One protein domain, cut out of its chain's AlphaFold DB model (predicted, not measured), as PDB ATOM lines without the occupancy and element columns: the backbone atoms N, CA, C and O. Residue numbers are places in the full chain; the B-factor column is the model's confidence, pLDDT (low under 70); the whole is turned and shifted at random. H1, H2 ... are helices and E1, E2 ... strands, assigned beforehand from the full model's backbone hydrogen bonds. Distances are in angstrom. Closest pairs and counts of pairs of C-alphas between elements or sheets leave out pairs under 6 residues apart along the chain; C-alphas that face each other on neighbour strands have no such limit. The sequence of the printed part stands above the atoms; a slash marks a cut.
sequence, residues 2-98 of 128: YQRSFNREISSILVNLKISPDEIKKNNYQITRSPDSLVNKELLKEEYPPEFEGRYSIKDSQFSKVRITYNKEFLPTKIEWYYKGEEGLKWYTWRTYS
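Overview. This is residues 2 to 98 of the 128 residues of the protein "Cobalamin biosynthesis protein CobN" of Streptococcus sp. HMSC057G03 (UniProt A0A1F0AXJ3). A strongly twisted wall of four antiparallel strands, in the order E1, E2, E3, E4, has a loose group of short helices, H2, H4 and H5, beside it, and H3 at the end where E1 begins and E2 ends. H1 lies beyond that group, near H2 and H5 and away from the sheet, while the turn of the long hairpin E3 and E4 reaches out to the far end of the longest distance. The printed part has 97 residues, with five named helices and four named strands in the order H1, H2, H3, E1, H4, H5, E2, E3, E4; the class is mixed, helices and strands. The whole is compact, with a radius of gyration of the C-alphas of 13.5 A and spans of 39 by 37 by 23 A.

Along the chain. H1, residues 2 to 10, begins at C-alpha 2 at (103.710, 197.899, 188.542) and is 11.8 A long. H2 holds residues 12 to 16 and H3 residues 21 to 26. E1, residues 30 to 33, is 10.1 A long and begins at C-alpha 30 at (128.260, 182.809, 187.665). H4 holds residues 35 to 38, and H5, residues 51 to 57, is 10.0 A long. E2, residues 65 to 70, measures 16.5 A; E3, residues 76 to 85, 24.7 A; and E4, residues 88 to 96, 22.8 A, ending at C-alpha 96 at (119.624, 185.808, 197.981).

Arrangement. In the sheet E1 and E4 are the edge strands. E1 and E2 are antiparallel at 154 degrees, with N 31 and O 68 2.9 A apart, within hydrogen-bond range. E2, E3 and E4 make a meander, each strand the antiparallel neighbour of the one before. The hairpin E2 and E3 has N 80 and O 67 within hydrogen-bond range at 2.8 A, and the hairpin E3 and E4 has N 92 and O 81 at 2.8 A. H2, H3 and H4 are on the sheet but only graze it. The closest C-alphas of H3 and E1 are those of Ile 24 and Gln 30, 6.5 A apart. H2 and H4 only just touch, with 3 pairs of C-alphas within 8 A, the closest being Ile 13 and Leu 38 at 5.4 A. H5 is not on the sheet; it is close to H1 but not clearly touching, the C-alphas of Arg 8 and Glu 51 being 7.1 A apart, and their lines are about perpendicular at 84 degrees. H1 is not on the sheet and is apart from H3 and H4. Every O i to N i+4 pair is within hydrogen-bond range in H1, H2, H3 and H5; H4 is too short for such a pair.

Size, cuts and confidence. The two C-alphas farthest apart are those of Tyr 2 and Glu 87, at 39.2 A. The printed part has no cut. The link from H4 to H5 is long, with 12 residues, 39 to 50. The mean pLDDT of the printed part is 81.6; residues 2 to 11, 59 to 62 and 85 to 86 are under 70.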
ATOM      1  N   TYR A   2     103.199 199.287 188.510       44.88
ATOM      2  CA  TYR A   2     103.710 197.899 188.542       44.88
ATOM      3  C   TYR A   2     105.210 197.711 188.242       44.88
ATOM      4  O   TYR A   2     105.903 197.086 189.035       44.88
ATOM      5  N   GLN A   3     105.749 198.290 187.159       52.72
ATOM      6  CA  GLN A   3     107.191 198.188 186.850       52.72
ATOM      7  C   GLN A   3     108.087 198.794 187.942       52.72
ATOM      8  O   GLN A   3     109.201 198.330 188.165       52.72
ATOM      9  N   ARG A   4     107.593 199.811 188.651       53.72
ATOM     10  CA  ARG A   4     108.339 200.521 189.695       53.72
ATOM     11  C   ARG A   4     108.463 199.669 190.961       53.72
ATOM     12  O   ARG A   4     109.555 199.557 191.510       53.72
ATOM     13  N   SER A   5     107.369 199.023 191.373       52.84
ATOM     14  CA  SER A   5     107.366 198.051 192.476       52.84
ATOM     15  C   SER A   5     108.230 196.835 192.137       52.84
ATOM     16  O   SER A   5     109.098 196.460 192.919       52.84
ATOM     17  N   PHE A   6     108.098 196.312 190.914       54.09
ATOM     18  CA  PHE A   6     108.889 195.181 190.429       54.09
ATOM     19  C   PHE A   6     110.399 195.474 190.415       54.09
ATOM     20  O   PHE A   6     111.187 194.644 190.853       54.09
ATOM     21  N   ASN A   7     110.824 196.674 190.003       56.03
ATOM     22  CA  ASN A   7     112.240 197.065 190.018       56.03
ATOM     23  C   ASN A   7     112.809 197.242 191.439       56.03
ATOM     24  O   ASN A   7     114.007 197.029 191.645       56.03
ATOM     25  N   ARG A   8     111.975 197.587 192.433       60.31
ATOM     26  CA  ARG A   8     112.369 197.599 193.857       60.31
ATOM     27  C   ARG A   8     112.472 196.183 194.443       60.31
ATOM     28  O   ARG A   8     113.364 195.910 195.250       60.31
ATOM     29  N   GLU A   9     111.591 195.279 194.022       58.28
ATOM     30  CA  GLU A   9     111.486 193.913 194.557       58.28
ATOM     31  C   GLU A   9     112.442 192.913 193.885       58.28
ATOM     32  O   GLU A   9     113.059 192.102 194.572       58.28
ATOM     33  N   ILE A  10     112.641 192.994 192.568       60.78
ATOM     34  CA  ILE A  10     113.444 192.040 191.777       60.78
ATOM     35  C   ILE A  10     114.848 192.575 191.447       60.78
ATOM     36  O   ILE A  10     115.690 191.818 190.984       60.78
ATOM     37  N   SER A  11     115.168 193.818 191.823       67.19
ATOM     38  CA  SER A  11     116.373 194.551 191.405       67.19
ATOM     39  C   SER A  11     116.380 194.891 189.914       67.19
ATOM     40  O   SER A  11     116.272 194.021 189.050       67.19
ATOM     41  N   SER A  12     116.616 196.167 189.614       72.06
ATOM     42  CA  SER A  12     116.889 196.680 188.265       72.06
ATOM     43  C   SER A  12     118.002 195.909 187.543       72.06
ATOM     44  O   SER A  12     117.948 195.762 186.323       72.06
ATOM     45  N   ILE A  13     118.954 195.333 188.287       77.12
ATOM     46  CA  ILE A  13     120.022 194.480 187.753       77.12
ATOM     47  C   ILE A  13     119.443 193.320 186.944       77.12
ATOM     48  O   ILE A  13     119.864 193.101 185.812       77.12
ATOM     49  N   LEU A  14     118.483 192.577 187.505       80.38
ATOM     50  CA  LEU A  14     117.921 191.395 186.847       80.38
ATOM     51  C   LEU A  14     117.037 191.766 185.654       80.38
ATOM     52  O   LEU A  14     116.933 190.989 184.711       80.38
ATOM     53  N   VAL A  15     116.437 192.956 185.678       77.06
ATOM     54  CA  VAL A  15     115.578 193.457 184.596       77.06
ATOM     55  C   VAL A  15     116.400 193.941 183.401       77.06
ATOM     56  O   VAL A  15     116.028 193.694 182.256       77.06
ATOM     57  N   ASN A  16     117.534 194.599 183.647       74.19
ATOM     58  CA  ASN A  16     118.385 195.137 182.584       74.19
ATOM     59  C   ASN A  16     119.352 194.101 182.003       74.19
ATOM     60  O   ASN A  16     119.889 194.290 180.907       74.19
ATOM     61  N   LEU A  17     119.610 193.017 182.734       80.44
ATOM     62  CA  LEU A  17     120.566 192.010 182.320       80.44
ATOM     63  C   LEU A  17     120.025 191.184 181.147       80.44
ATOM     64  O   LEU A  17     119.186 190.300 181.301       80.44
ATOM     65  N   LYS A  18     120.593 191.414 179.965       82.62
ATOM     66  CA  LYS A  18     120.410 190.542 178.802       82.62
ATOM     67  C   LYS A  18     121.461 189.435 178.848       82.62
ATOM     68  O   LYS A  18     122.612 189.668 178.488       82.62
ATOM     69  N   ILE A  19     121.068 188.253 179.318       85.50
ATOM     70  CA  ILE A  19     121.939 187.077 179.424       85.50
ATOM     71  C   ILE A  19     121.257 185.862 178.792       85.50
ATOM     72  O   ILE A  19     120.053 185.665 178.952       85.50
ATOM     73  N   SER A  20     122.023 185.046 178.068       90.06
ATOM     74  CA  SER A  20     121.527 183.777 177.525       90.06
ATOM     75  C   SER A  20     121.864 182.603 178.456       90.06
ATOM     76  O   SER A  20     122.897 182.638 179.135       90.06
ATOM     77  N   PRO A  21     121.057 181.526 178.472       90.62
ATOM     78  CA  PRO A  21     121.385 180.311 179.218       90.62
ATOM     79  C   PRO A  21     122.749 179.708 178.849       90.62
ATOM     80  O   PRO A  21     123.458 179.214 179.724       90.62
ATOM     81  N   ASP A  22     123.152 179.772 177.577       93.12
ATOM     82  CA  ASP A  22     124.457 179.272 177.124       93.12
ATOM     83  C   ASP A  22     125.620 180.067 177.714       93.12
ATOM     84  O   ASP A  22     126.629 179.492 178.131       93.12
ATOM     85  N   GLU A  23     125.462 181.386 177.832       92.81
ATOM     86  CA  GLU A  23     126.443 182.225 178.505       92.81
ATOM     87  C   GLU A  23     126.554 181.882 179.997       92.81
ATOM     88  O   GLU A  23     127.666 181.786 180.524       92.81
ATOM     89  N   ILE A  24     125.425 181.626 180.665       92.94
ATOM     90  CA  ILE A  24     125.405 181.195 182.070       92.94
ATOM     91  C   ILE A  24     126.167 179.873 182.230       92.94
ATOM     92  O   ILE A  24     127.019 179.763 183.114       92.94
ATOM     93  N   LYS A  25     125.932 178.889 181.352       93.69
ATOM     94  CA  LYS A  25     126.648 177.600 181.380       93.69
ATOM     95  C   LYS A  25     128.148 177.775 181.174       93.69
ATOM     96  O   LYS A  25     128.933 177.210 181.930       93.69
ATOM     97  N   LYS A  26     128.545 178.571 180.176       95.25
ATOM     98  CA  LYS A  26     129.958 178.808 179.837       95.25
ATOM     99  C   LYS A  26     130.744 179.431 180.992       95.25
ATOM    100  O   LYS A  26     131.936 179.176 181.122       95.25
ATOM    101  N   ASN A  27     130.084 180.224 181.833       92.62
ATOM    102  CA  ASN A  27     130.692 180.879 182.989       92.62
ATOM    103  C   ASN A  27     130.419 180.138 184.313       92.62
ATOM    104  O   ASN A  27     130.415 180.752 185.377       92.62
ATOM    105  N   ASN A  28     130.170 178.822 184.276       94.81
ATOM    106  CA  ASN A  28     129.933 178.000 185.471       94.81
ATOM    107  C   ASN A  28     128.813 178.538 186.380       94.81
ATOM    108  O   ASN A  28     128.933 178.529 187.604       94.81
ATOM    109  N   TYR A  29     127.714 179.009 185.784       94.00
ATOM    110  CA  TYR A  29     126.550 179.562 186.485       94.00
ATOM    111  C   TYR A  29     126.832 180.829 187.308       94.00
ATOM    112  O   TYR A  29     126.033 181.198 188.169       94.00
ATOM    113  N   GLN A  30     127.933 181.531 187.035       94.56
ATOM    114  CA  GLN A  30     128.260 182.809 187.665       94.56
ATOM    115  C   GLN A  30     128.594 183.860 186.614       94.56
ATOM    116  O   GLN A  30     129.568 183.740 185.879       94.56
ATOM    117  N   ILE A  31     127.819 184.938 186.573       93.44
ATOM    118  CA  ILE A  31     128.079 186.063 185.677       93.44
ATOM    119  C   ILE A  31     128.601 187.232 186.490       93.44
ATOM    120  O   ILE A  31     127.978 187.652 187.459       93.44
ATOM    121  N   THR A  32     129.738 187.780 186.066       92.44
ATOM    122  CA  THR A  32     130.277 189.025 186.616       92.44
ATOM    123  C   THR A  32     130.184 190.135 185.575       92.44
ATOM    124  O   THR A  32     130.524 189.939 184.403       92.44
ATOM    125  N   ARG A  33     129.713 191.308 186.001       89.69
ATOM    126  CA  ARG A  33     129.554 192.503 185.168       89.69
ATOM    127  C   ARG A  33     129.998 193.761 185.892       89.69
ATOM    128  O   ARG A  33     130.086 193.789 187.121       89.69
ATOM    129  N   SER A  34     130.294 194.796 185.111       87.81
ATOM    130  CA  SER A  34     130.512 196.127 185.659       87.81
ATOM    131  C   SER A  34     129.169 196.743 186.081       87.81
ATOM    132  O   SER A  34     128.170 196.563 185.376       87.81
ATOM    133  N   PRO A  35     129.133 197.488 187.195       85.69
ATOM    134  CA  PRO A  35     127.957 198.238 187.636       85.69
ATOM    135  C   PRO A  35     127.370 199.123 186.534       85.69
ATOM    136  O   PRO A  35     126.162 199.121 186.316       85.69
ATOM    137  N   ASP A  36     128.237 199.815 185.789       85.38
ATOM    138  CA  ASP A  36     127.871 200.737 184.710       85.38
ATOM    139  C   ASP A  36     127.062 200.078 183.591       85.38
ATOM    140  O   ASP A  36     126.265 200.738 182.931       85.38
ATOM    141  N   SER A  37     127.263 198.774 183.370       84.19
ATOM    142  CA  SER A  37     126.515 198.014 182.362       84.19
ATOM    143  C   SER A  37     125.119 197.593 182.830       84.19
ATOM    144  O   SER A  37     124.295 197.202 182.007       84.19
ATOM    145  N   LEU A  38     124.860 197.656 184.138       84.62
ATOM    146  CA  LEU A  38     123.621 197.196 184.767       84.62
ATOM    147  C   LEU A  38     122.736 198.351 185.236       84.62
ATOM    148  O   LEU A  38     121.521 198.182 185.331       84.62
ATOM    149  N   VAL A  39     123.333 199.502 185.549       84.62
ATOM    150  CA  VAL A  39     122.621 200.656 186.103       84.62
ATOM    151  C   VAL A  39     121.633 201.230 185.096       84.62
ATOM    152  O   VAL A  39     121.978 201.515 183.947       84.62
ATOM    153  N   ASN A  40     120.391 201.446 185.532       84.19
ATOM    154  CA  ASN A  40     119.437 202.179 184.720       84.19
ATOM    155  C   ASN A  40     119.589 203.687 184.957       84.19
ATOM    156  O   ASN A  40     119.204 204.215 186.001       84.19
ATOM    157  N   LYS A  41     120.105 204.404 183.954       83.38
ATOM    158  CA  LYS A  41     120.307 205.859 184.032       83.38
ATOM    159  C   LYS A  41     119.017 206.667 184.149       83.38
ATOM    160  O   LYS A  41     119.066 207.812 184.592       83.38
ATOM    161  N   GLU A  42     117.885 206.110 183.736       82.88
ATOM    162  CA  GLU A  42     116.578 206.752 183.885       82.88
ATOM    163  C   GLU A  42     116.117 206.688 185.341       82.88
ATOM    164  O   GLU A  42     115.684 207.698 185.889       82.88
ATOM    165  N   LEU A  43     116.318 205.537 185.994       81.44
ATOM    166  CA  LEU A  43     115.949 205.327 187.397       81.44
ATOM    167  C   LEU A  43     116.823 206.142 188.366       81.44
ATOM    168  O   LEU A  43     116.348 206.502 189.437       81.44
ATOM    169  N   LEU A  44     118.058 206.498 187.982       81.19
ATOM    170  CA  LEU A  44     118.922 207.409 188.757       81.19
ATOM    171  C   LEU A  44     118.325 208.814 188.929       81.19
ATOM    172  O   LEU A  44     118.667 209.505 189.882       81.19
ATOM    173  N   LYS A  45     117.483 209.258 187.989       82.06
ATOM    174  CA  LYS A  45     116.881 210.601 188.003       82.06
ATOM    175  C   LYS A  45     115.597 210.662 188.826       82.06
ATOM    176  O   LYS A  45     115.016 211.737 188.958       82.06
ATOM    177  N   GLU A  46     115.116 209.523 189.319       81.50
ATOM    178  CA  GLU A  46     113.948 209.498 190.184       81.50
ATOM    179  C   GLU A  46     114.273 210.119 191.545       81.50
ATOM    180  O   GLU A  46     115.378 209.975 192.055       81.50
ATOM    181  N   GLU A  47     113.279 210.759 192.162       80.25
ATOM    182  CA  GLU A  47     113.392 211.313 193.519       80.25
ATOM    183  C   GLU A  47     113.799 210.247 194.554       80.25
ATOM    184  O   GLU A  47     114.563 210.519 195.476       80.25
ATOM    185  N   TYR A  48     113.337 209.008 194.353       78.50
ATOM    186  CA  TYR A  48     113.651 207.853 195.191       78.50
ATOM    187  C   TYR A  48     114.091 206.665 194.326       78.50
ATOM    188  O   TYR A  48     113.265 205.776 194.055       78.50
ATOM    189  N   PRO A  49     115.364 206.642 193.885       79.62
ATOM    190  CA  PRO A  49     115.873 205.589 193.022       79.62
ATOM    191  C   PRO A  49     115.809 204.226 193.731       79.62
ATOM    192  O   PRO A  49     115.863 204.156 194.965       79.62
ATOM    193  N   PRO A  50     115.706 203.117 192.980       80.19
ATOM    194  CA  PRO A  50     115.872 201.788 193.550       80.19
ATOM    195  C   PRO A  50     117.233 201.647 194.236       80.19
ATOM    196  O   PRO A  50     118.188 202.359 193.930       80.19
ATOM    197  N   GLU A  51     117.331 200.689 195.153       80.94
ATOM    198  CA  GLU A  51     118.504 200.521 196.015       80.94
ATOM    199  C   GLU A  51     119.822 200.400 195.232       80.94
ATOM    200  O   GLU A  51     120.830 200.967 195.641       80.94
ATOM    201  N   PHE A  52     119.809 199.719 194.081       82.81
ATOM    202  CA  PHE A  52     120.993 199.566 193.238       82.81
ATOM    203  C   PHE A  52     121.465 200.900 192.642       82.81
ATOM    204  O   PHE A  52     122.624 201.273 192.813       82.81
ATOM    205  N   GLU A  53     120.572 201.646 191.992       85.69
ATOM    206  CA  GLU A  53     120.840 202.976 191.434       85.69
ATOM    207  C   GLU A  53     121.220 204.002 192.509       85.69
ATOM    208  O   GLU A  53     122.157 204.786 192.330       85.69
ATOM    209  N   GLY A  54     120.535 203.966 193.654       83.50
ATOM    210  CA  GLY A  54     120.851 204.809 194.802       83.50
ATOM    211  C   GLY A  54     122.266 204.548 195.316       83.50
ATOM    212  O   GLY A  54     123.044 205.483 195.477       83.50
ATOM    213  N   ARG A  55     122.643 203.274 195.494       80.06
ATOM    214  CA  ARG A  55     123.992 202.880 195.932       80.06
ATOM    215  C   ARG A  55     125.062 203.211 194.893       80.06
ATOM    216  O   ARG A  55     126.123 203.693 195.274       80.06
ATOM    217  N   TYR A  56     124.784 202.998 193.607       81.81
ATOM    218  CA  TYR A  56     125.701 203.335 192.512       81.81
ATOM    219  C   TYR A  56     126.020 204.841 192.462       81.81
ATOM    220  O   TYR A  56     127.145 205.229 192.152       81.81
ATOM    221  N   SER A  57     125.053 205.695 192.814       79.38
ATOM    222  CA  SER A  57     125.228 207.155 192.829       79.38
ATOM    223  C   SER A  57     126.147 207.660 193.951       79.38
ATOM    224  O   SER A  57     126.665 208.775 193.866       79.38
ATOM    225  N   ILE A  58     126.362 206.870 195.006       79.62
ATOM    226  CA  ILE A  58     127.164 207.261 196.170       79.62
ATOM    227  C   ILE A  58     128.643 206.964 195.889       79.62
ATOM    228  O   ILE A  58     129.040 205.806 195.765       79.62
ATOM    229  N   LYS A  59     129.479 208.010 195.849       66.69
ATOM    230  CA  LYS A  59     130.924 207.905 195.559       66.69
ATOM    231  C   LYS A  59     131.671 206.938 196.489       66.69
ATOM    232  O   LYS A  59     132.486 206.162 196.004       66.69
ATOM    233  N   ASP A  60     131.359 206.932 197.784       63.19
ATOM    234  CA  ASP A  60     131.990 206.045 198.779       63.19
ATOM    235  C   ASP A  60     131.511 204.586 198.721       63.19
ATOM    236  O   ASP A  60     132.170 203.690 199.240       63.19
ATOM    237  N   SER A  61     130.372 204.314 198.077       63.16
ATOM    238  CA  SER A  61     129.822 202.962 197.923       63.16
ATOM    239  C   SER A  61     130.073 202.379 196.534       63.16
ATOM    240  O   SER A  61     129.404 201.416 196.169       63.16
ATOM    241  N   GLN A  62     131.007 202.936 195.751       66.12
ATOM    242  CA  GLN A  62     131.303 202.453 194.401       66.12
ATOM    243  C   GLN A  62     131.832 201.015 194.433       66.12
ATOM    244  O   GLN A  62     133.026 200.739 194.561       66.12
ATOM    245  N   PHE A  63     130.913 200.067 194.285       78.75
ATOM    246  CA  PHE A  63     131.240 198.697 193.949       78.75
ATOM    247  C   PHE A  63     131.805 198.667 192.532       78.75
ATOM    248  O   PHE A  63     131.311 199.338 191.639       78.75
ATOM    249  N   SER A  64     132.873 197.904 192.329       83.81
ATOM    250  CA  SER A  64     133.592 197.809 191.056       83.81
ATOM    251  C   SER A  64     133.068 196.673 190.181       83.81
ATOM    252  O   SER A  64     133.282 196.672 188.969       83.81
ATOM    253  N   LYS A  65     132.419 195.667 190.782       89.94
ATOM    254  CA  LYS A  65     131.851 194.511 190.075       89.94
ATOM    255  C   LYS A  65     130.561 194.058 190.742       89.94
ATOM    256  O   LYS A  65     130.422 194.142 191.958       89.94
ATOM    257  N   VAL A  66     129.656 193.520 189.939       90.12
ATOM    258  CA  VAL A  66     128.451 192.825 190.391       90.12
ATOM    259  C   VAL A  66     128.537 191.388 189.906       90.12
ATOM    260  O   VAL A  66     128.834 191.152 188.732       90.12
ATOM    261  N   ARG A  67     128.296 190.429 190.801       92.94
ATOM    262  CA  ARG A  67     128.245 189.001 190.482       92.94
ATOM    263  C   ARG A  67     126.847 188.470 190.736       92.94
ATOM    264  O   ARG A  67     126.271 188.708 191.791       92.94
ATOM    265  N   ILE A  68     126.330 187.732 189.767       92.62
ATOM    266  CA  ILE A  68     125.033 187.072 189.834       92.62
ATOM    267  C   ILE A  68     125.289 185.575 189.702       92.62
ATOM    268  O   ILE A  68     125.924 185.128 188.746       92.62
ATOM    269  N   THR A  69     124.828 184.812 190.686       94.12
ATOM    270  CA  THR A  69     124.898 183.348 190.687       94.12
ATOM    271  C   THR A  69     123.551 182.784 190.275       94.12
ATOM    272  O   THR A  69     122.519 183.301 190.701       94.12
ATOM    273  N   TYR A  70     123.565 181.719 189.482       92.50
ATOM    274  CA  TYR A  70     122.379 181.044 188.966       92.50
ATOM    275  C   TYR A  70     122.308 179.595 189.453       92.50
ATOM    276  O   TYR A  70     123.327 178.972 189.752       92.50
ATOM    277  N   ASN A  71     121.100 179.036 189.515       90.75
ATOM    278  CA  ASN A  71     120.907 177.592 189.653       90.75
ATOM    279  C   ASN A  71     120.963 176.887 188.279       90.75
ATOM    280  O   ASN A  71     121.093 177.520 187.230       90.75
ATOM    281  N   LYS A  72     120.821 175.555 188.277       90.12
ATOM    282  CA  LYS A  72     120.798 174.738 187.047       90.12
ATOM    283  C   LYS A  72     119.597 175.019 186.129       90.12
ATOM    284  O   LYS A  72     119.615 174.600 184.978       90.12
ATOM    285  N   GLU A  73     118.587 175.724 186.627       89.50
ATOM    286  CA  GLU A  73     117.397 176.157 185.885       89.50
ATOM    287  C   GLU A  73     117.543 177.595 185.352       89.50
ATOM    288  O   GLU A  73     116.580 178.172 184.858       89.50
ATOM    289  N   PHE A  74     118.748 178.171 185.433       89.62
ATOM    290  CA  PHE A  74     119.069 179.533 184.985       89.62
ATOM    291  C   PHE A  74     118.321 180.632 185.747       89.62
ATOM    292  O   PHE A  74     118.217 181.761 185.270       89.62
ATOM    293  N   LEU A  75     117.848 180.332 186.957       89.00
ATOM    294  CA  LEU A  75     117.241 181.308 187.852       89.00
ATOM    295  C   LEU A  75     118.315 181.934 188.756       89.00
ATOM    296  O   LEU A  75     119.144 181.198 189.306       89.00
ATOM    297  N   PRO A  76     118.335 183.267 188.918       90.62
ATOM    298  CA  PRO A  76     119.310 183.952 189.759       90.62
ATOM    299  C   PRO A  76     119.069 183.620 191.232       90.62
ATOM    300  O   PRO A  76     118.006 183.884 191.766       90.62
ATOM    301  N   THR A  77     120.058 183.068 191.922       91.50
ATOM    302  CA  THR A  77     119.957 182.677 193.337       91.50
ATOM    303  C   THR A  77     120.673 183.635 194.271       91.50
ATOM    304  O   THR A  77     120.371 183.675 195.461       91.50
ATOM    305  N   LYS A  78     121.633 184.415 193.768       92.81
ATOM    306  CA  LYS A  78     122.417 185.332 194.597       92.81
ATOM    307  C   LYS A  78     122.943 186.505 193.786       92.81
ATOM    308  O   LYS A  78     123.422 186.303 192.673       92.81
ATOM    309  N   ILE A  79     122.906 187.698 194.372       90.31
ATOM    310  CA  ILE A  79     123.557 188.899 193.848       90.31
ATOM    311  C   ILE A  79     124.563 189.401 194.879       90.31
ATOM    312  O   ILE A  79     124.231 189.604 196.048       90.31
ATOM    313  N   GLU A  80     125.790 189.623 194.424       91.94
ATOM    314  CA  GLU A  80     126.904 190.093 195.236       91.94
ATOM    315  C   GLU A  80     127.555 191.328 194.617       91.94
ATOM    316  O   GLU A  80     127.660 191.455 193.393       91.94
ATOM    317  N   TRP A  81     128.037 192.223 195.473       89.19
ATOM    318  CA  TRP A  81     128.784 193.416 195.089       89.19
ATOM    319  C   TRP A  81     130.242 193.267 195.495       89.19
ATOM    320  O   TRP A  81     130.542 192.803 196.590       89.19
ATOM    321  N   TYR A  82     131.155 193.674 194.624       88.69
ATOM    322  CA  TYR A  82     132.574 193.751 194.936       88.69
ATOM    323  C   TYR A  82     132.938 195.198 195.212       88.69
ATOM    324  O   TYR A  82     132.936 196.004 194.283       88.69
ATOM    325  N   TYR A  83     133.249 195.541 196.457       83.38
ATOM    326  CA  TYR A  83     133.668 196.896 196.812       83.38
ATOM    327  C   TYR A  83     134.749 196.882 197.884       83.38
ATOM    328  O   TYR A  83     135.013 195.860 198.525       83.38
ATOM    329  N   LYS A  84     135.413 198.029 198.033       75.44
ATOM    330  CA  LYS A  84     136.407 198.242 199.078       75.44
ATOM    331  C   LYS A  84     135.672 198.630 200.357       75.44
ATOM    332  O   LYS A  84     135.240 199.769 200.490       75.44
ATOM    333  N   GLY A  85     135.508 197.672 201.262       69.75
ATOM    334  CA  GLY A  85     135.109 197.959 202.636       69.75
ATOM    335  C   GLY A  85     136.304 198.441 203.461       69.75
ATOM    336  O   GLY A  85     137.427 198.529 202.957       69.75
ATOM    337  N   GLU A  86     136.077 198.693 204.748       68.25
ATOM    338  CA  GLU A  86     137.130 199.098 205.693       68.25
ATOM    339  C   GLU A  86     138.281 198.075 205.759       68.25
ATOM    340  O   GLU A  86     139.448 198.446 205.842       68.25
ATOM    341  N   GLU A  87     137.969 196.785 205.600       70.25
ATOM    342  CA  GLU A  87     138.935 195.676 205.608       70.25
ATOM    343  C   GLU A  87     139.511 195.320 204.220       70.25
ATOM    344  O   GLU A  87     140.156 194.280 204.056       70.25
ATOM    345  N   GLY A  88     139.252 196.132 203.190       76.19
ATOM    346  CA  GLY A  88     139.733 195.911 201.823       76.19
ATOM    347  C   GLY A  88     138.672 195.413 200.835       76.19
ATOM    348  O   GLY A  88     137.467 195.499 201.069       76.19
ATOM    349  N   LEU A  89     139.125 194.947 199.668       80.94
ATOM    350  CA  LEU A  89     138.253 194.544 198.560       80.94
ATOM    351  C   LEU A  89     137.640 193.157 198.807       80.94
ATOM    352  O   LEU A  89     138.344 192.146 198.737       80.94
ATOM    353  N   LYS A  90     136.327 193.097 199.046       87.69
ATOM    354  CA  LYS A  90     135.596 191.846 199.314       87.69
ATOM    355  C   LYS A  90     134.281 191.778 198.535       87.69
ATOM    356  O   LYS A  90     133.750 192.786 198.073       87.69
ATOM    357  N   TRP A  91     133.773 190.556 198.379       89.31
ATOM    358  CA  TRP A  91     132.420 190.305 197.885       89.31
ATOM    359  C   TRP A  91     131.430 190.396 199.044       89.31
ATOM    360  O   TRP A  91     131.596 189.711 200.050       89.31
ATOM    361  N   TYR A  92     130.395 191.212 198.888       86.44
ATOM    362  CA  TYR A  92     129.294 191.351 199.831       86.44
ATOM    363  C   TYR A  92     128.017 190.783 199.222       86.44
ATOM    364  O   TYR A  92     127.671 191.114 198.089       86.44
ATOM    365  N   THR A  93     127.312 189.932 199.968       88.44
ATOM    366  CA  THR A  93     126.030 189.380 199.516       88.44
ATOM    367  C   THR A  93     124.939 190.409 199.740       88.44
ATOM    368  O   THR A  93     124.628 190.738 200.879       88.44
ATOM    369  N   TRP A  94     124.347 190.892 198.652       84.31
ATOM    370  CA  TRP A  94     123.269 191.867 198.723       84.31
ATOM    371  C   TRP A  94     121.904 191.192 198.833       84.31
ATOM    372  O   TRP A  94     121.138 191.475 199.749       84.31
ATOM    373  N   ARG A  95     121.602 190.267 197.915       85.56
ATOM    374  CA  ARG A  95     120.336 189.527 197.909       85.56
ATOM    375  C   ARG A  95     120.558 188.059 197.621       85.56
ATOM    376  O   ARG A  95     121.417 187.690 196.820       85.56
ATOM    377  N   THR A  96     119.735 187.238 198.258       88.81
ATOM    378  CA  THR A  96     119.624 185.808 197.981       88.81
ATOM    379  C   THR A  96     118.183 185.521 197.597       88.81
ATOM    380  O   THR A  96     117.261 186.007 198.247       88.81
ATOM    381  N   TYR A  97     118.000 184.739 196.545       84.81
ATOM    382  CA  TYR A  97     116.700 184.299 196.074       84.81
ATOM    383  C   TYR A  97     116.577 182.803 196.309       84.81
ATOM    384  O   TYR A  97     117.505 182.032 196.051       84.81
ATOM    385  N   SER A  98     115.411 182.406 196.796       84.94
ATOM    386  CA  SER A  98     115.041 181.011 196.952       84.94
ATOM    387  C   SER A  98     113.807 180.741 196.111       84.94
ATOM    388  O   SER A  98     112.885 181.554 196.069       84.94
TER     389      SER A  98